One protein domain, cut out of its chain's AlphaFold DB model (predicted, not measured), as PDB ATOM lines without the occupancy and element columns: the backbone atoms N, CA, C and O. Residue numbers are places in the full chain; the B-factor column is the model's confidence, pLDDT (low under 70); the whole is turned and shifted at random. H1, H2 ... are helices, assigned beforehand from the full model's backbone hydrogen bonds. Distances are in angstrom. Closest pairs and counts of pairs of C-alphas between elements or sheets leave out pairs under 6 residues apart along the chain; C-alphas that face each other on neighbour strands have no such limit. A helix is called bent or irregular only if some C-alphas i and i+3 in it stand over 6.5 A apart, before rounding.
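Overview. This is residues 11 to 121 and 172 to 190 of the 220 residues of an uncharacterized protein of Strongyloides papillosus (UniProt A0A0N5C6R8). Three long helices, H1, H3 and H4, lie side by side in a row with H3 in the middle, each running opposite to the one before. Beyond H4 the chain folds back, and H6 packs on the first part of H4; after a cut, the last stretch leads from H8, near H1 and H3, to the small H9 beside H3 and H4. The printed part has 130 residues with nine named helices, H1 to H9 in that order, and no named strand; the class is all helix. It is compact, with a radius of gyration of the C-alphas of 15.8 A and spans of 50 by 36 by 25 A.

Arrangement. Start with H1, residues 11 to 29, which touches H3, residues 39 to 61; their closest C-alphas, of Tyr 21 and Leu 49, are 6.5 A apart. They run opposite ways at a shallow tilt of 34 degrees, only just short of steep. Between them H2, residues 31 to 34, is close to both but not clearly touching. H3 and H4, residues 69 to 94, form a helical hairpin: they touch, closest at C-alphas 54 and 83, 5.7 A apart, at a shallow tilt of 32 degrees. H4 is irregular, C-alphas 90 and 93 being 9.7 A apart, and has a kink of 57 degrees near residue 88. H5, residues 99 to 104, is close to H4 but not clearly touching, with the C-alphas of Val 80 and Ile 104 closest at 7.1 A. H6, residues 107 to 114, touches H4 at its residues 69 to 77 alone, with the C-alphas of Glu 73 and Pro 108 closest at 4.8 A; they run opposite ways at a shallow tilt of 26 degrees. H7, residues 117 to 120, is close to H6 but not clearly touching, with the C-alphas of Ile 111 and Pro 117 closest at 6.4 A. H8, residues 172 to 177, is close to H3 but not clearly touching, with the C-alphas of Tyr 60 and Arg 176 closest at 6.5 A. H9, residues 187 to 190, only just touches H3, with 3 pairs of C-alphas within 8 A, closest at Gln 47 and Leu 189, 6.1 A apart. H1 and H4 are apart. In H1, H3, H5, H6 and H8 every O i to N i+4 pair is within hydrogen-bond range, in H4 20 of 22; H2, H7 and H9 are too short for such a pair.

Along the chain. Find C-alpha 11 at (123.287, 157.476, 118.819), where H1 begins its 27.2 A. H3 starts from C-alpha 39 at (145.573, 153.005, 145.166) and is 32.7 A long; H4 is 35.5 A long. H9 ends at C-alpha 190, (147.117, 165.043, 138.412).

Size, cuts and confidence. The C-alphas of Asn 36 and Lys 113 are the two farthest apart, at 50.4 A; residues 35 to 41, of which 39 to 41 belong to H3, stand free. Residues 122 to 171 are not printed, and C-alphas 121 and 172 are 16.7 A apart across the cut. Of the links that are printed whole, none is long. Look for pLDDT under 70 at residues 31 to 36, 93 to 94 and 172 to 175; the mean of the printed part is 84.7.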
ATOM      1  N   SER A  11     124.192 157.337 117.671       79.44
ATOM      2  CA  SER A  11     123.287 157.476 118.819       79.44
ATOM      3  C   SER A  11     123.453 156.352 119.844       79.44
ATOM      4  O   SER A  11     123.519 156.622 121.040       79.44
ATOM      5  N   GLN A  12     123.579 155.102 119.392       84.06
ATOM      6  CA  GLN A  12     123.816 153.958 120.275       84.06
ATOM      7  C   GLN A  12     125.182 154.051 120.961       84.06
ATOM      8  O   GLN A  12     125.282 153.746 122.145       84.06
ATOM      9  N   THR A  13     126.219 154.513 120.256       86.62
ATOM     10  CA  THR A  13     127.544 154.752 120.843       86.62
ATOM     11  C   THR A  13     127.485 155.795 121.957       86.62
ATOM     12  O   THR A  13     128.073 155.576 123.012       86.62
ATOM     13  N   ASN A  14     126.734 156.884 121.769       85.69
ATOM     14  CA  ASN A  14     126.577 157.924 122.789       85.69
ATOM     15  C   ASN A  14     125.868 157.392 124.041       85.69
ATOM     16  O   ASN A  14     126.333 157.610 125.159       85.69
ATOM     17  N   VAL A  15     124.770 156.649 123.858       86.94
ATOM     18  CA  VAL A  15     124.036 156.023 124.971       86.94
ATOM     19  C   VAL A  15     124.924 155.019 125.702       86.94
ATOM     20  O   VAL A  15     124.979 155.022 126.929       86.94
ATOM     21  N   LEU A  16     125.676 154.199 124.966       88.88
ATOM     22  CA  LEU A  16     126.601 153.233 125.548       88.88
ATOM     23  C   LEU A  16     127.717 153.916 126.350       88.88
ATOM     24  O   LEU A  16     127.988 153.498 127.471       88.88
ATOM     25  N   ALA A  17     128.315 154.990 125.831       89.06
ATOM     26  CA  ALA A  17     129.324 155.769 126.550       89.06
ATOM     27  C   ALA A  17     128.769 156.368 127.854       89.06
ATOM     28  O   ALA A  17     129.428 156.313 128.892       89.06
ATOM     29  N   ARG A  18     127.528 156.873 127.833       89.81
ATOM     30  CA  ARG A  18     126.831 157.358 129.035       89.81
ATOM     31  C   ARG A  18     126.584 156.241 130.050       89.81
ATOM     32  O   ARG A  18     126.797 156.462 131.238       89.81
ATOM     33  N   MET A  19     126.170 155.055 129.599       89.81
ATOM     34  CA  MET A  19     125.992 153.895 130.479       89.81
ATOM     35  C   MET A  19     127.317 153.464 131.112       89.81
ATOM     36  O   MET A  19     127.363 153.251 132.318       89.81
ATOM     37  N   PHE A  20     128.402 153.398 130.334       90.25
ATOM     38  CA  PHE A  20     129.733 153.095 130.862       90.25
ATOM     39  C   PHE A  20     130.172 154.094 131.929       90.25
ATOM     40  O   PHE A  20     130.690 153.683 132.964       90.25
ATOM     41  N   TYR A  21     129.919 155.386 131.710       92.31
ATOM     42  CA  TYR A  21     130.202 156.420 132.702       92.31
ATOM     43  C   TYR A  21     129.450 156.177 134.017       92.31
ATOM     44  O   TYR A  21     130.061 156.213 135.079       92.31
ATOM     45  N   GLU A  22     128.147 155.890 133.962       90.62
ATOM     46  CA  GLU A  22     127.348 155.652 135.173       90.62
ATOM     47  C   GLU A  22     127.748 154.365 135.900       90.62
ATOM     48  O   GLU A  22     127.850 154.352 137.126       90.62
ATOM     49  N   VAL A  23     128.032 153.292 135.156       90.19
ATOM     50  CA  VAL A  23     128.504 152.026 135.734       90.19
ATOM     51  C   VAL A  23     129.849 152.226 136.423       90.19
ATOM     52  O   VAL A  23     130.002 151.825 137.574       90.19
ATOM     53  N   LEU A  24     130.802 152.886 135.759       88.56
ATOM     54  CA  LEU A  24     132.126 153.135 136.320       88.56
ATOM     55  C   LEU A  24     132.056 154.073 137.530       88.56
ATOM     56  O   LEU A  24     132.698 153.814 138.544       88.56
ATOM     57  N   LYS A  25     131.233 155.125 137.463       89.38
ATOM     58  CA  LYS A  25     130.990 156.026 138.595       89.38
ATOM     59  C   LYS A  25     130.417 155.265 139.785       89.38
ATOM     60  O   LYS A  25     130.920 155.406 140.894       89.38
ATOM     61  N   LYS A  26     129.392 154.435 139.566       88.19
ATOM     62  CA  LYS A  26     128.796 153.621 140.628       88.19
ATOM     63  C   LYS A  26     129.817 152.653 141.208       88.19
ATOM     64  O   LYS A  26     129.920 152.582 142.426       88.19
ATOM     65  N   PHE A  27     130.588 151.973 140.364       85.19
ATOM     66  CA  PHE A  27     131.654 151.074 140.795       85.19
ATOM     67  C   PHE A  27     132.659 151.799 141.696       85.19
ATOM     68  O   PHE A  27     132.889 151.330 142.797       85.19
ATOM     69  N   ILE A  28     133.147 152.984 141.301       83.44
ATOM     70  CA  ILE A  28     134.107 153.798 142.076       83.44
ATOM     71  C   ILE A  28     133.496 154.414 143.353       83.44
ATOM     72  O   ILE A  28     134.218 154.729 144.296       83.44
ATOM     73  N   CYS A  29     132.180 154.613 143.422       78.19
ATOM     74  CA  CYS A  29     131.516 155.085 144.643       78.19
ATOM     75  C   CYS A  29     131.107 153.944 145.592       78.19
ATOM     76  O   CYS A  29     130.762 154.202 146.745       78.19
ATOM     77  N   SER A  30     131.109 152.695 145.122       74.75
ATOM     78  CA  SER A  30     130.739 151.523 145.917       74.75
ATOM     79  C   SER A  30     131.952 151.073 146.737       74.75
ATOM     80  O   SER A  30     132.767 150.281 146.280       74.75
ATOM     81  N   ASN A  31     132.092 151.610 147.952       60.00
ATOM     82  CA  ASN A  31     133.278 151.435 148.807       60.00
ATOM     83  C   ASN A  31     133.632 149.973 149.163       60.00
ATOM     84  O   ASN A  31     134.766 149.713 149.556       60.00
ATOM     85  N   GLU A  32     132.698 149.025 149.058       60.16
ATOM     86  CA  GLU A  32     132.887 147.651 149.554       60.16
ATOM     87  C   GLU A  32     133.894 146.823 148.735       60.16
ATOM     88  O   GLU A  32     134.623 146.023 149.314       60.16
ATOM     89  N   GLU A  33     134.002 147.039 147.420       57.69
ATOM     90  CA  GLU A  33     134.925 146.278 146.553       57.69
ATOM     91  C   GLU A  33     136.257 147.007 146.310       57.69
ATOM     92  O   GLU A  33     137.270 146.383 146.000       57.69
ATOM     93  N   ILE A  34     136.278 148.333 146.485       59.34
ATOM     94  CA  ILE A  34     137.408 149.204 146.132       59.34
ATOM     95  C   ILE A  34     138.557 149.103 147.128       59.34
ATOM     96  O   ILE A  34     139.712 149.188 146.724       59.34
ATOM     97  N   ASN A  35     138.265 148.882 148.412       61.00
ATOM     98  CA  ASN A  35     139.289 148.820 149.462       61.00
ATOM     99  C   ASN A  35     140.314 147.687 149.256       61.00
ATOM    100  O   ASN A  35     141.361 147.696 149.897       61.00
ATOM    101  N   ASN A  36     140.027 146.735 148.362       67.25
ATOM    102  CA  ASN A  36     140.923 145.635 148.009       67.25
ATOM    103  C   ASN A  36     141.844 145.947 146.815       67.25
ATOM    104  O   ASN A  36     142.730 145.147 146.517       67.25
ATOM    105  N   PHE A  37     141.635 147.060 146.104       71.38
ATOM    106  CA  PHE A  37     142.452 147.441 144.951       71.38
ATOM    107  C   PHE A  37     143.600 148.370 145.353       71.38
ATOM    108  O   PHE A  37     143.472 149.196 146.254       71.38
ATOM    109  N   ASP A  38     144.717 148.260 144.630       78.19
ATOM    110  CA  ASP A  38     145.845 149.190 144.731       78.19
ATOM    111  C   ASP A  38     145.367 150.634 144.478       78.19
ATOM    112  O   ASP A  38     144.599 150.901 143.541       78.19
ATOM    113  N   SER A  39     145.845 151.574 145.297       79.06
ATOM    114  CA  SER A  39     145.573 153.005 145.166       79.06
ATOM    115  C   SER A  39     145.890 153.525 143.761       79.06
ATOM    116  O   SER A  39     145.144 154.350 143.231       79.06
ATOM    117  N   ASN A  40     146.920 152.981 143.107       80.00
ATOM    118  CA  ASN A  40     147.282 153.332 141.734       80.00
ATOM    119  C   ASN A  40     146.220 152.915 140.706       80.00
ATOM    120  O   ASN A  40     145.939 153.656 139.761       80.00
ATOM    121  N   ILE A  41     145.607 151.740 140.880       81.94
ATOM    122  CA  ILE A  41     144.540 151.254 139.991       81.94
ATOM    123  C   ILE A  41     143.307 152.146 140.148       81.94
ATOM    124  O   ILE A  41     142.708 152.566 139.157       81.94
ATOM    125  N   ILE A  42     142.959 152.482 141.391       83.38
ATOM    126  CA  ILE A  42     141.832 153.364 141.704       83.38
ATOM    127  C   ILE A  42     142.050 154.750 141.091       83.38
ATOM    128  O   ILE A  42     141.133 155.297 140.472       83.38
ATOM    129  N   LEU A  43     143.262 155.297 141.208       84.94
ATOM    130  CA  LEU A  43     143.633 156.570 140.598       84.94
ATOM    131  C   LEU A  43     143.453 156.519 139.076       84.94
ATOM    132  O   LEU A  43     142.729 157.349 138.526       84.94
ATOM    133  N   LYS A  44     143.997 155.500 138.393       86.19
ATOM    134  CA  LYS A  44     143.809 155.345 136.940       86.19
ATOM    135  C   LYS A  44     142.335 155.237 136.552       86.19
ATOM    136  O   LYS A  44     141.921 155.860 135.575       86.19
ATOM    137  N   LEU A  45     141.519 154.489 137.296       87.69
ATOM    138  CA  LEU A  45     140.080 154.377 137.027       87.69
ATOM    139  C   LEU A  45     139.361 155.726 137.167       87.69
ATOM    140  O   LEU A  45     138.517 156.059 136.333       87.69
ATOM    141  N   ARG A  46     139.723 156.533 138.172       88.44
ATOM    142  CA  ARG A  46     139.199 157.898 138.341       88.44
ATOM    143  C   ARG A  46     139.620 158.817 137.197       88.44
ATOM    144  O   ARG A  46     138.780 159.550 136.676       88.44
ATOM    145  N   GLN A  47     140.871 158.736 136.750       90.00
ATOM    146  CA  GLN A  47     141.341 159.500 135.595       90.00
ATOM    147  C   GLN A  47     140.582 159.114 134.310       90.00
ATOM    148  O   GLN A  47     140.111 159.989 133.584       90.00
ATOM    149  N   HIS A  48     140.355 157.817 134.064       90.25
ATOM    150  CA  HIS A  48     139.548 157.341 132.931       90.25
ATOM    151  C   HIS A  48     138.087 157.802 133.017       90.25
ATOM    152  O   HIS A  48     137.502 158.197 132.003       90.25
ATOM    153  N   LEU A  49     137.492 157.794 134.215       91.75
ATOM    154  CA  LEU A  49     136.149 158.334 134.437       91.75
ATOM    155  C   LEU A  49     136.091 159.827 134.078       91.75
ATOM    156  O   LEU A  49     135.143 160.266 133.423       91.75
ATOM    157  N   TYR A  50     137.111 160.596 134.464       92.19
ATOM    158  CA  TYR A  50     137.202 162.024 134.174       92.19
ATOM    159  C   TYR A  50     137.432 162.310 132.677       92.19
ATOM    160  O   TYR A  50     136.789 163.190 132.104       92.19
ATOM    161  N   ILE A  51     138.254 161.505 131.994       92.06
ATOM    162  CA  ILE A  51     138.391 161.541 130.528       92.06
ATOM    163  C   ILE A  51     137.028 161.320 129.861       92.06
ATOM    164  O   ILE A  51     136.627 162.082 128.978       92.06
ATOM    165  N   LEU A  52     136.285 160.301 130.301       92.81
ATOM    166  CA  LEU A  52     134.969 159.982 129.752       92.81
ATOM    167  C   LEU A  52     133.954 161.107 130.007       92.81
ATOM    168  O   LEU A  52     133.163 161.430 129.118       92.81
ATOM    169  N   LYS A  53     134.015 161.748 131.181       92.62
ATOM    170  CA  LYS A  53     133.233 162.949 131.504       92.62
ATOM    171  C   LYS A  53     133.505 164.070 130.502       92.62
ATOM    172  O   LYS A  53     132.555 164.599 129.932       92.62
ATOM    173  N   CYS A  54     134.773 164.386 130.247       93.69
ATOM    174  CA  CYS A  54     135.160 165.439 129.308       93.69
ATOM    175  C   CYS A  54     134.663 165.147 127.885       93.69
ATOM    176  O   CYS A  54     134.124 166.028 127.218       93.69
ATOM    177  N   ILE A  55     134.783 163.897 127.425       92.56
ATOM    178  CA  ILE A  55     134.294 163.483 126.102       92.56
ATOM    179  C   ILE A  55     132.774 163.671 125.995       92.56
ATOM    180  O   ILE A  55     132.291 164.212 124.999       92.56
ATOM    181  N   LEU A  56     132.018 163.246 127.012       92.12
ATOM    182  CA  LEU A  56     130.561 163.401 127.041       92.12
ATOM    183  C   LEU A  56     130.146 164.877 127.134       92.12
ATOM    184  O   LEU A  56     129.228 165.281 126.422       92.12
ATOM    185  N   ASN A  57     130.858 165.690 127.922       93.06
ATOM    186  CA  ASN A  57     130.671 167.142 127.971       93.06
ATOM    187  C   ASN A  57     130.821 167.754 126.580       93.06
ATOM    188  O   ASN A  57     129.896 168.407 126.105       93.06
ATOM    189  N   LEU A  58     131.949 167.506 125.902       92.62
ATOM    190  CA  LEU A  58     132.181 168.029 124.555       92.62
ATOM    191  C   LEU A  58     131.075 167.586 123.601       92.62
ATOM    192  O   LEU A  58     130.525 168.409 122.878       92.62
ATOM    193  N   LEU A  59     130.703 166.305 123.623       90.62
ATOM    194  CA  LEU A  59     129.668 165.781 122.742       90.62
ATOM    195  C   LEU A  59     128.316 166.479 122.949       90.62
ATOM    196  O   LEU A  59     127.662 166.836 121.971       90.62
ATOM    197  N   TYR A  60     127.904 166.700 124.197       89.81
ATOM    198  CA  TYR A  60     126.633 167.358 124.495       89.81
ATOM    199  C   TYR A  60     126.675 168.868 124.263       89.81
ATOM    200  O   TYR A  60     125.703 169.412 123.743       89.81
ATOM    201  N   LEU A  61     127.799 169.532 124.546       90.25
ATOM    202  CA  LEU A  61     128.000 170.952 124.246       90.25
ATOM    203  C   LEU A  61     127.951 171.215 122.733       90.25
ATOM    204  O   LEU A  61     127.257 172.127 122.294       90.25
ATOM    205  N   MET A  62     128.589 170.366 121.916       89.12
ATOM    206  CA  MET A  62     128.545 170.473 120.447       89.12
ATOM    207  C   MET A  62     127.147 170.237 119.851       89.12
ATOM    208  O   MET A  62     126.936 170.506 118.668       89.12
ATOM    209  N   GLU A  63     126.211 169.693 120.629       85.81
ATOM    210  CA  GLU A  63     124.847 169.357 120.210       85.81
ATOM    211  C   GLU A  63     123.762 170.207 120.894       85.81
ATOM    212  O   GLU A  63     122.576 170.016 120.607       85.81
ATOM    213  N   SER A  64     124.145 171.114 121.798       81.69
ATOM    214  CA  SER A  64     123.209 171.921 122.580       81.69
ATOM    215  C   SER A  64     122.723 173.147 121.804       81.69
ATOM    216  O   SER A  64     123.477 173.774 121.063       81.69
ATOM    217  N   PHE A  65     121.453 173.494 122.016       81.00
ATOM    218  CA  PHE A  65     120.841 174.755 121.578       81.00
ATOM    219  C   PHE A  65     120.554 175.700 122.754       81.00
ATOM    220  O   PHE A  65     119.981 176.765 122.555       81.00
ATOM    221  N   GLU A  66     120.880 175.283 123.979       79.81
ATOM    222  CA  GLU A  66     120.452 175.960 125.208       79.81
ATOM    223  C   GLU A  66     121.398 177.097 125.614       79.81
ATOM    224  O   GLU A  66     120.991 178.002 126.336       79.81
ATOM    225  N   PHE A  67     122.643 177.065 125.133       82.06
ATOM    226  CA  PHE A  67     123.678 178.032 125.487       82.06
ATOM    227  C   PHE A  67     123.850 179.100 124.407       82.06
ATOM    228  O   PHE A  67     123.780 178.826 123.208       82.06
ATOM    229  N   ASP A  68     124.137 180.319 124.845       87.31
ATOM    230  CA  ASP A  68     124.684 181.385 124.016       87.31
ATOM    231  C   ASP A  68     126.123 181.067 123.582       87.31
ATOM    232  O   ASP A  68     126.842 180.292 124.217       87.31
ATOM    233  N   SER A  69     126.546 181.677 122.472       86.25
ATOM    234  CA  SER A  69     127.845 181.392 121.852       86.25
ATOM    235  C   SER A  69     129.023 181.668 122.790       86.25
ATOM    236  O   SER A  69     129.977 180.893 122.798       86.25
ATOM    237  N   ASP A  70     128.947 182.731 123.594       89.00
ATOM    238  CA  ASP A  70     130.043 183.165 124.466       89.00
ATOM    239  C   ASP A  70     130.212 182.232 125.673       89.00
ATOM    240  O   ASP A  70     131.335 181.863 126.028       89.00
ATOM    241  N   ASN A  71     129.112 181.806 126.301       90.44
ATOM    242  CA  ASN A  71     129.186 180.812 127.374       90.44
ATOM    243  C   ASN A  71     129.590 179.435 126.839       90.44
ATOM    244  O   ASN A  71     130.397 178.748 127.470       90.44
ATOM    245  N   LEU A  72     129.097 179.048 125.657       91.38
ATOM    246  CA  LEU A  72     129.486 177.794 125.017       91.38
ATOM    247  C   LEU A  72     130.988 177.761 124.699       91.38
ATOM    248  O   LEU A  72     131.633 176.750 124.969       91.38
ATOM    249  N   GLU A  73     131.554 178.853 124.170       92.88
ATOM    250  CA  GLU A  73     132.998 178.999 123.924       92.88
ATOM    251  C   GLU A  73     133.796 178.702 125.199       92.88
ATOM    252  O   GLU A  73     134.659 177.823 125.181       92.88
ATOM    253  N   LYS A  74     133.457 179.365 126.313       92.56
ATOM    254  CA  LYS A  74     134.156 179.205 127.599       92.56
ATOM    255  C   LYS A  74     134.066 177.782 128.146       92.56
ATOM    256  O   LYS A  74     135.079 177.208 128.534       92.56
ATOM    257  N   MET A  75     132.868 177.192 128.149       92.38
ATOM    258  CA  MET A  75     132.664 175.826 128.647       92.38
ATOM    259  C   MET A  75     133.433 174.795 127.817       92.38
ATOM    260  O   MET A  75     133.983 173.829 128.353       92.38
ATOM    261  N   VAL A  76     133.474 174.988 126.497       94.00
ATOM    262  CA  VAL A  76     134.224 174.116 125.591       94.00
ATOM    263  C   VAL A  76     135.718 174.303 125.799       94.00
ATOM    264  O   VAL A  76     136.422 173.305 125.901       94.00
ATOM    265  N   GLU A  77     136.208 175.536 125.910       94.56
ATOM    266  CA  GLU A  77     137.620 175.818 126.182       94.56
ATOM    267  C   GLU A  77     138.093 175.160 127.483       94.56
ATOM    268  O   GLU A  77     139.093 174.440 127.485       94.56
ATOM    269  N   GLU A  78     137.337 175.320 128.571       93.88
ATOM    270  CA  GLU A  78     137.637 174.685 129.854       93.88
ATOM    271  C   GLU A  78     137.643 173.155 129.739       93.88
ATOM    272  O   GLU A  78     138.600 172.497 130.155       93.88
ATOM    273  N   THR A  79     136.618 172.578 129.105       94.50
ATOM    274  CA  THR A  79     136.516 171.122 128.934       94.50
ATOM    275  C   THR A  79     137.657 170.571 128.077       94.50
ATOM    276  O   THR A  79     138.209 169.518 128.393       94.50
ATOM    277  N   VAL A  80     138.038 171.264 126.999       94.31
ATOM    278  CA  VAL A  80     139.159 170.867 126.135       94.31
ATOM    279  C   VAL A  80     140.478 170.928 126.905       94.31
ATOM    280  O   VAL A  80     141.256 169.974 126.853       94.31
ATOM    281  N   ASN A  81     140.718 172.000 127.659       93.38
ATOM    282  CA  ASN A  81     141.925 172.140 128.469       93.38
ATOM    283  C   ASN A  81     142.026 171.030 129.524       93.38
ATOM    284  O   ASN A  81     143.077 170.398 129.657       93.38
ATOM    285  N   ASN A  82     140.931 170.746 130.230       92.44
ATOM    286  CA  ASN A  82     140.893 169.692 131.241       92.44
ATOM    287  C   ASN A  82     141.059 168.303 130.615       92.44
ATOM    288  O   ASN A  82     141.814 167.492 131.148       92.44
ATOM    289  N   PHE A  83     140.454 168.061 129.446       93.06
ATOM    290  CA  PHE A  83     140.633 166.830 128.679       93.06
ATOM    291  C   PHE A  83     142.100 166.574 128.330       93.06
ATOM    292  O   PHE A  83     142.593 165.477 128.564       93.06
ATOM    293  N   PHE A  84     142.817 167.565 127.794       90.75
ATOM    294  CA  PHE A  84     144.222 167.367 127.434       90.75
ATOM    295  C   PHE A  84     145.116 167.187 128.660       90.75
ATOM    296  O   PHE A  84     145.965 166.299 128.641       90.75
ATOM    297  N   LYS A  85     144.901 167.956 129.736       90.19
ATOM    298  CA  LYS A  85     145.654 167.796 130.991       90.19
ATOM    299  C   LYS A  85     145.564 166.366 131.520       90.19
ATOM    300  O   LYS A  85     146.595 165.737 131.728       90.19
ATOM    301  N   ILE A  86     144.348 165.840 131.670       89.69
ATOM    302  CA  ILE A  86     144.158 164.485 132.196       89.69
ATOM    303  C   ILE A  86     144.681 163.422 131.223       89.69
ATOM    304  O   ILE A  86     145.296 162.452 131.643       89.69
ATOM    305  N   LEU A  87     144.502 163.626 129.914       89.50
ATOM    306  CA  LEU A  87     144.924 162.675 128.891       89.50
ATOM    307  C   LEU A  87     146.443 162.461 128.914       89.50
ATOM    308  O   LEU A  87     146.898 161.322 128.828       89.50
ATOM    309  N   PHE A  88     147.212 163.545 129.058       87.00
ATOM    310  CA  PHE A  88     148.668 163.474 129.168       87.00
ATOM    311  C   PHE A  88     149.132 162.853 130.487       87.00
ATOM    312  O   PHE A  88     150.101 162.101 130.478       87.00
ATOM    313  N   VAL A  89     148.442 163.115 131.602       86.50
ATOM    314  CA  VAL A  89     148.768 162.477 132.890       86.50
ATOM    315  C   VAL A  89     148.497 160.971 132.847       86.50
ATOM    316  O   VAL A  89     149.290 160.194 133.367       86.50
ATOM    317  N   THR A  90     147.403 160.545 132.213       85.00
ATOM    318  CA  THR A  90     146.985 159.134 132.202       85.00
ATOM    319  C   THR A  90     147.781 158.253 131.249       85.00
ATOM    320  O   THR A  90     147.959 157.083 131.564       85.00
ATOM    321  N   TYR A  91     148.192 158.770 130.087       83.12
ATOM    322  CA  TYR A  91     148.842 157.968 129.036       83.12
ATOM    323  C   TYR A  91     150.296 158.372 128.740       83.12
ATOM    324  O   TYR A  91     150.950 157.740 127.907       83.12
ATOM    325  N   GLY A  92     150.787 159.445 129.366       76.00
ATOM    326  CA  GLY A  92     152.167 159.902 129.248       76.00
ATOM    327  C   GLY A  92     152.613 160.284 127.830       76.00
ATOM    328  O   GLY A  92     151.818 160.556 126.924       76.00
ATOM    329  N   GLU A  93     153.934 160.302 127.637       67.75
ATOM    330  CA  GLU A  93     154.601 160.678 126.380       67.75
ATOM    331  C   GLU A  93     154.431 159.632 125.261       67.75
ATOM    332  O   GLU A  93     154.625 159.931 124.082       67.75
ATOM    333  N   ASN A  94     154.001 158.415 125.607       67.31
ATOM    334  CA  ASN A  94     153.828 157.308 124.663       67.31
ATOM    335  C   ASN A  94     152.577 157.470 123.769       67.31
ATOM    336  O   ASN A  94     152.371 156.704 122.817       67.31
ATOM    337  N   MET A  95     151.734 158.478 124.024       75.94
ATOM    338  CA  MET A  95     150.493 158.683 123.285       75.94
ATOM    339  C   MET A  95     150.719 159.310 121.898       75.94
ATOM    340  O   MET A  95     151.006 160.497 121.742       75.94
ATOM    341  N   LYS A  96     150.452 158.536 120.839       80.56
ATOM    342  CA  LYS A  96     150.376 159.063 119.465       80.56
ATOM    343  C   LYS A  96     149.035 159.756 119.220       80.56
ATOM    344  O   LYS A  96     148.029 159.108 118.926       80.56
ATOM    345  N   LEU A  97     149.026 161.085 119.297       83.00
ATOM    346  CA  LEU A  97     147.842 161.891 119.002       83.00
ATOM    347  C   LEU A  97     147.521 161.887 117.503       83.00
ATOM    348  O   LEU A  97     148.363 162.165 116.652       83.00
ATOM    349  N   SER A  98     146.262 161.599 117.170       88.12
ATOM    350  CA  SER A  98     145.766 161.753 115.799       88.12
ATOM    351  C   SER A  98     145.388 163.208 115.498       88.12
ATOM    352  O   SER A  98     145.084 163.980 116.408       88.12
ATOM    353  N   MET A  99     145.273 163.561 114.213       89.31
ATOM    354  CA  MET A  99     144.804 164.890 113.780       89.31
ATOM    355  C   MET A  99     143.454 165.304 114.384       89.31
ATOM    356  O   MET A  99     143.191 166.491 114.545       89.31
ATOM    357  N   LYS A 100     142.600 164.345 114.765       88.69
ATOM    358  CA  LYS A 100     141.315 164.648 115.408       88.69
ATOM    359  C   LYS A 100     141.489 165.350 116.753       88.69
ATOM    360  O   LYS A 100     140.703 166.237 117.054       88.69
ATOM    361  N   TYR A 101     142.517 164.991 117.522       90.31
ATOM    362  CA  TYR A 101     142.829 165.662 118.784       90.31
ATOM    363  C   TYR A 101     143.232 167.113 118.524       90.31
ATOM    364  O   TYR A 101     142.705 168.019 119.158       90.31
ATOM    365  N   HIS A 102     144.077 167.349 117.518       89.62
ATOM    366  CA  HIS A 102     144.451 168.706 117.124       89.62
ATOM    367  C   HIS A 102     143.232 169.555 116.732       89.62
ATOM    368  O   HIS A 102     143.139 170.710 117.128       89.62
ATOM    369  N   PHE A 103     142.263 168.990 116.006       90.50
ATOM    370  CA  PHE A 103     141.047 169.723 115.634       90.50
ATOM    371  C   PHE A 103     140.174 170.120 116.830       90.50
ATOM    372  O   PHE A 103     139.547 171.174 116.774       90.50
ATOM    373  N   ILE A 104     140.170 169.341 117.917       91.88
ATOM    374  CA  ILE A 104     139.399 169.667 119.128       91.88
ATOM    375  C   ILE A 104     139.879 170.983 119.759       91.88
ATOM    376  O   ILE A 104     139.051 171.761 120.228       91.88
ATOM    377  N   LEU A 105     141.183 171.279 119.698       92.94
ATOM    378  CA  LEU A 105     141.756 172.534 120.209       92.94
ATOM    379  C   LEU A 105     141.194 173.779 119.510       92.94
ATOM    380  O   LEU A 105     141.182 174.860 120.089       92.94
ATOM    381  N   HIS A 106     140.709 173.636 118.276       92.50
ATOM    382  CA  HIS A 106     140.180 174.750 117.487       92.50
ATOM    383  C   HIS A 106     138.679 174.976 117.683       92.50
ATOM    384  O   HIS A 106     138.149 175.962 117.169       92.50
ATOM    385  N   TYR A 107     137.971 174.104 118.411       92.19
ATOM    386  CA  TYR A 107     136.528 174.256 118.596       92.19
ATOM    387  C   TYR A 107     136.104 175.544 119.314       92.19
ATOM    388  O   TYR A 107     135.146 176.146 118.832       92.19
ATOM    389  N   PRO A 108     136.793 176.037 120.363       93.31
ATOM    390  CA  PRO A 108     136.450 177.326 120.969       93.31
ATOM    391  C   PRO A 108     136.491 178.477 119.952       93.31
ATOM    392  O   PRO A 108     135.524 179.219 119.790       93.31
ATOM    393  N   LEU A 109     137.567 178.555 119.160       92.56
ATOM    394  CA  LEU A 109     137.720 179.560 118.102       92.56
ATOM    395  C   LEU A 109     136.669 179.408 116.994       92.56
ATOM    396  O   LEU A 109     136.185 180.400 116.444       92.56
ATOM    397  N   MET A 110     136.312 178.169 116.654       92.69
ATOM    398  CA  MET A 110     135.259 177.884 115.684       92.69
ATOM    399  C   MET A 110     133.899 178.377 116.187       92.69
ATOM    400  O   MET A 110     133.182 179.014 115.418       92.69
ATOM    401  N   ILE A 111     133.567 178.129 117.458       92.94
ATOM    402  CA  ILE A 111     132.321 178.589 118.087       92.94
ATOM    403  C   ILE A 111     132.258 180.111 118.061       92.94
ATOM    404  O   ILE A 111     131.288 180.679 117.574       92.94
ATOM    405  N   LYS A 112     133.338 180.774 118.469       91.75
ATOM    406  CA  LYS A 112     133.436 182.234 118.443       91.75
ATOM    407  C   LYS A 112     133.167 182.830 117.060       91.75
ATOM    408  O   LYS A 112     132.538 183.876 116.932       91.75
ATOM    409  N   LYS A 113     133.678 182.184 116.008       92.69
ATOM    410  CA  LYS A 113     133.611 182.705 114.636       92.69
ATOM    411  C   LYS A 113     132.315 182.353 113.906       92.69
ATOM    412  O   LYS A 113     131.832 183.162 113.118       92.69
ATOM    413  N   PHE A 114     131.801 181.143 114.098       90.44
ATOM    414  CA  PHE A 114     130.687 180.595 113.316       90.44
ATOM    415  C   PHE A 114     129.415 180.355 114.141       90.44
ATOM    416  O   PHE A 114     128.378 180.018 113.572       90.44
ATOM    417  N   GLY A 115     129.476 180.541 115.459       89.19
ATOM    418  CA  GLY A 115     128.383 180.303 116.390       89.19
ATOM    419  C   GLY A 115     128.203 178.825 116.739       89.19
ATOM    420  O   GLY A 115     129.156 178.047 116.819       89.19
ATOM    421  N   LEU A 116     126.947 178.433 116.955       87.06
ATOM    422  CA  LEU A 116     126.557 177.107 117.439       87.06
ATOM    423  C   LEU A 116     127.038 175.968 116.504       87.06
ATOM    424  O   LEU A 116     126.573 175.874 115.360       87.06
ATOM    425  N   PRO A 117     127.882 175.030 116.990       87.31
ATOM    426  CA  PRO A 117     128.419 173.919 116.195       87.31
ATOM    427  C   PRO A 117     127.354 173.006 115.589       87.31
ATOM    428  O   PRO A 117     127.587 172.379 114.552       87.31
ATOM    429  N   VAL A 118     126.166 172.946 116.199       85.06
ATOM    430  CA  VAL A 118     125.057 172.103 115.734       85.06
ATOM    431  C   VAL A 118     124.678 172.409 114.285       85.06
ATOM    432  O   VAL A 118     124.365 171.493 113.519       85.06
ATOM    433  N   TYR A 119     124.754 173.679 113.879       84.88
ATOM    434  CA  TYR A 119     124.428 174.104 112.515       84.88
ATOM    435  C   TYR A 119     125.482 173.695 111.484       84.88
ATOM    436  O   TYR A 119     125.159 173.558 110.306       84.88
ATOM    437  N   LEU A 120     126.715 173.445 111.922       85.88
ATOM    438  CA  LEU A 120     127.823 173.001 111.073       85.88
ATOM    439  C   LEU A 120     127.911 171.470 110.974       85.88
ATOM    440  O   LEU A 120     128.766 170.931 110.274       85.88
ATOM    441  N   SER A 121     127.035 170.746 111.675       86.00
ATOM    442  CA  SER A 121     127.076 169.289 111.729       86.00
ATOM    443  C   SER A 121     126.628 168.625 110.421       86.00
ATOM    444  O   SER A 121     125.545 168.885 109.894       86.00
ATOM    445  N   ILE A 172     117.028 160.693 123.546       60.22
ATOM    446  CA  ILE A 172     118.398 161.225 123.512       60.22
ATOM    447  C   ILE A 172     118.429 162.690 123.967       60.22
ATOM    448  O   ILE A 172     119.348 163.105 124.674       60.22
ATOM    449  N   SER A 173     117.408 163.478 123.620       62.84
ATOM    450  CA  SER A 173     117.277 164.856 124.101       62.84
ATOM    451  C   SER A 173     117.081 164.913 125.619       62.84
ATOM    452  O   SER A 173     117.679 165.764 126.274       62.84
ATOM    453  N   LEU A 174     116.329 163.965 126.191       65.31
ATOM    454  CA  LEU A 174     116.097 163.867 127.635       65.31
ATOM    455  C   LEU A 174     117.372 163.476 128.397       65.31
ATOM    456  O   LEU A 174     117.658 164.038 129.454       65.31
ATOM    457  N   ILE A 175     118.182 162.571 127.837       69.88
ATOM    458  CA  ILE A 175     119.483 162.191 128.415       69.88
ATOM    459  C   ILE A 175     120.432 163.397 128.481       69.88
ATOM    460  O   ILE A 175     121.161 163.539 129.459       69.88
ATOM    461  N   ARG A 176     120.403 164.285 127.479       71.69
ATOM    462  CA  ARG A 176     121.214 165.516 127.480       71.69
ATOM    463  C   ARG A 176     120.751 166.520 128.532       71.69
ATOM    464  O   ARG A 176     121.587 167.067 129.236       71.69
ATOM    465  N   LYS A 177     119.438 166.716 128.687       73.00
ATOM    466  CA  LYS A 177     118.870 167.678 129.654       73.00
ATOM    467  C   LYS A 177     119.207 167.374 131.115       73.00
ATOM    468  O   LYS A 177     119.186 168.268 131.948       73.00
ATOM    469  N   THR A 178     119.492 166.115 131.435       80.19
ATOM    470  CA  THR A 178     119.835 165.674 132.800       80.19
ATOM    471  C   THR A 178     121.343 165.639 133.055       80.19
ATOM    472  O   THR A 178     121.786 165.181 134.109       80.19
ATOM    473  N   TRP A 179     122.153 166.069 132.085       88.75
ATOM    474  CA  TRP A 179     123.600 166.028 132.191       88.75
ATOM    475  C   TRP A 179     124.139 167.239 132.955       88.75
ATOM    476  O   TRP A 179     123.906 168.383 132.583       88.75
ATOM    477  N   ASP A 180     124.909 166.970 134.005       85.75
ATOM    478  CA  ASP A 180     125.657 167.996 134.727       85.75
ATOM    479  C   ASP A 180     126.920 168.369 133.944       85.75
ATOM    480  O   ASP A 180     127.762 167.508 133.695       85.75
ATOM    481  N   PHE A 181     127.074 169.630 133.553       85.06
ATOM    482  CA  PHE A 181     128.249 170.084 132.807       85.06
ATOM    483  C   PHE A 181     129.444 170.440 133.694       85.06
ATOM    484  O   PHE A 181     130.523 170.677 133.150       85.06
ATOM    485  N   ASN A 182     129.298 170.431 135.025       80.56
ATOM    486  CA  ASN A 182     130.407 170.733 135.923       80.56
ATOM    487  C   ASN A 182     131.600 169.812 135.640       80.56
ATOM    488  O   ASN A 182     131.489 168.580 135.626       80.56
ATOM    489  N   CYS A 183     132.742 170.442 135.377       72.06
ATOM    490  CA  CYS A 183     133.980 169.785 134.984       72.06
ATOM    491  C   CYS A 183     135.177 170.403 135.704       72.06
ATOM    492  O   CYS A 183     136.231 170.601 135.104       72.06
ATOM    493  N   SER A 184     135.032 170.710 136.992       75.62
ATOM    494  CA  SER A 184     136.162 171.130 137.818       75.62
ATOM    495  C   SER A 184     137.179 169.993 137.892       75.62
ATOM    496  O   SER A 184     136.821 168.854 138.205       75.62
ATOM    497  N   LEU A 185     138.430 170.279 137.549       74.44
ATOM    498  CA  LEU A 185     139.526 169.322 137.659       74.44
ATOM    499  C   LEU A 185     139.933 169.198 139.128       74.44
ATOM    500  O   LEU A 185     140.276 170.195 139.758       74.44
ATOM    501  N   ASP A 186     139.878 167.983 139.660       79.00
ATOM    502  CA  ASP A 186     140.402 167.664 140.987       79.00
ATOM    503  C   ASP A 186     141.925 167.491 140.885       79.00
ATOM    504  O   ASP A 186     142.407 166.683 140.087       79.00
ATOM    505  N   GLU A 187     142.682 168.263 141.667       76.38
ATOM    506  CA  GLU A 187     144.150 168.243 141.665       76.38
ATOM    507  C   GLU A 187     144.715 166.860 142.017       76.38
ATOM    508  O   GLU A 187     145.765 166.490 141.495       76.38
ATOM    509  N   SER A 188     143.991 166.051 142.800       79.06
ATOM    510  CA  SER A 188     144.405 164.677 143.131       79.06
ATOM    511  C   SER A 188     144.494 163.758 141.908       79.06
ATOM    512  O   SER A 188     145.213 162.762 141.919       79.06
ATOM    513  N   LEU A 189     143.804 164.093 140.812       78.44
ATOM    514  CA  LEU A 189     143.863 163.331 139.562       78.44
ATOM    515  C   LEU A 189     145.144 163.588 138.763       78.44
ATOM    516  O   LEU A 189     145.437 162.823 137.844       78.44
ATOM    517  N   MET A 190     145.883 164.648 139.095       78.56
ATOM    518  CA  MET A 190     147.117 165.043 138.412       78.56
ATOM    519  C   MET A 190     148.350 164.284 138.914       78.56
ATOM    520  O   MET A 190     149.442 164.472 138.378       78.56
TER     521      MET A 190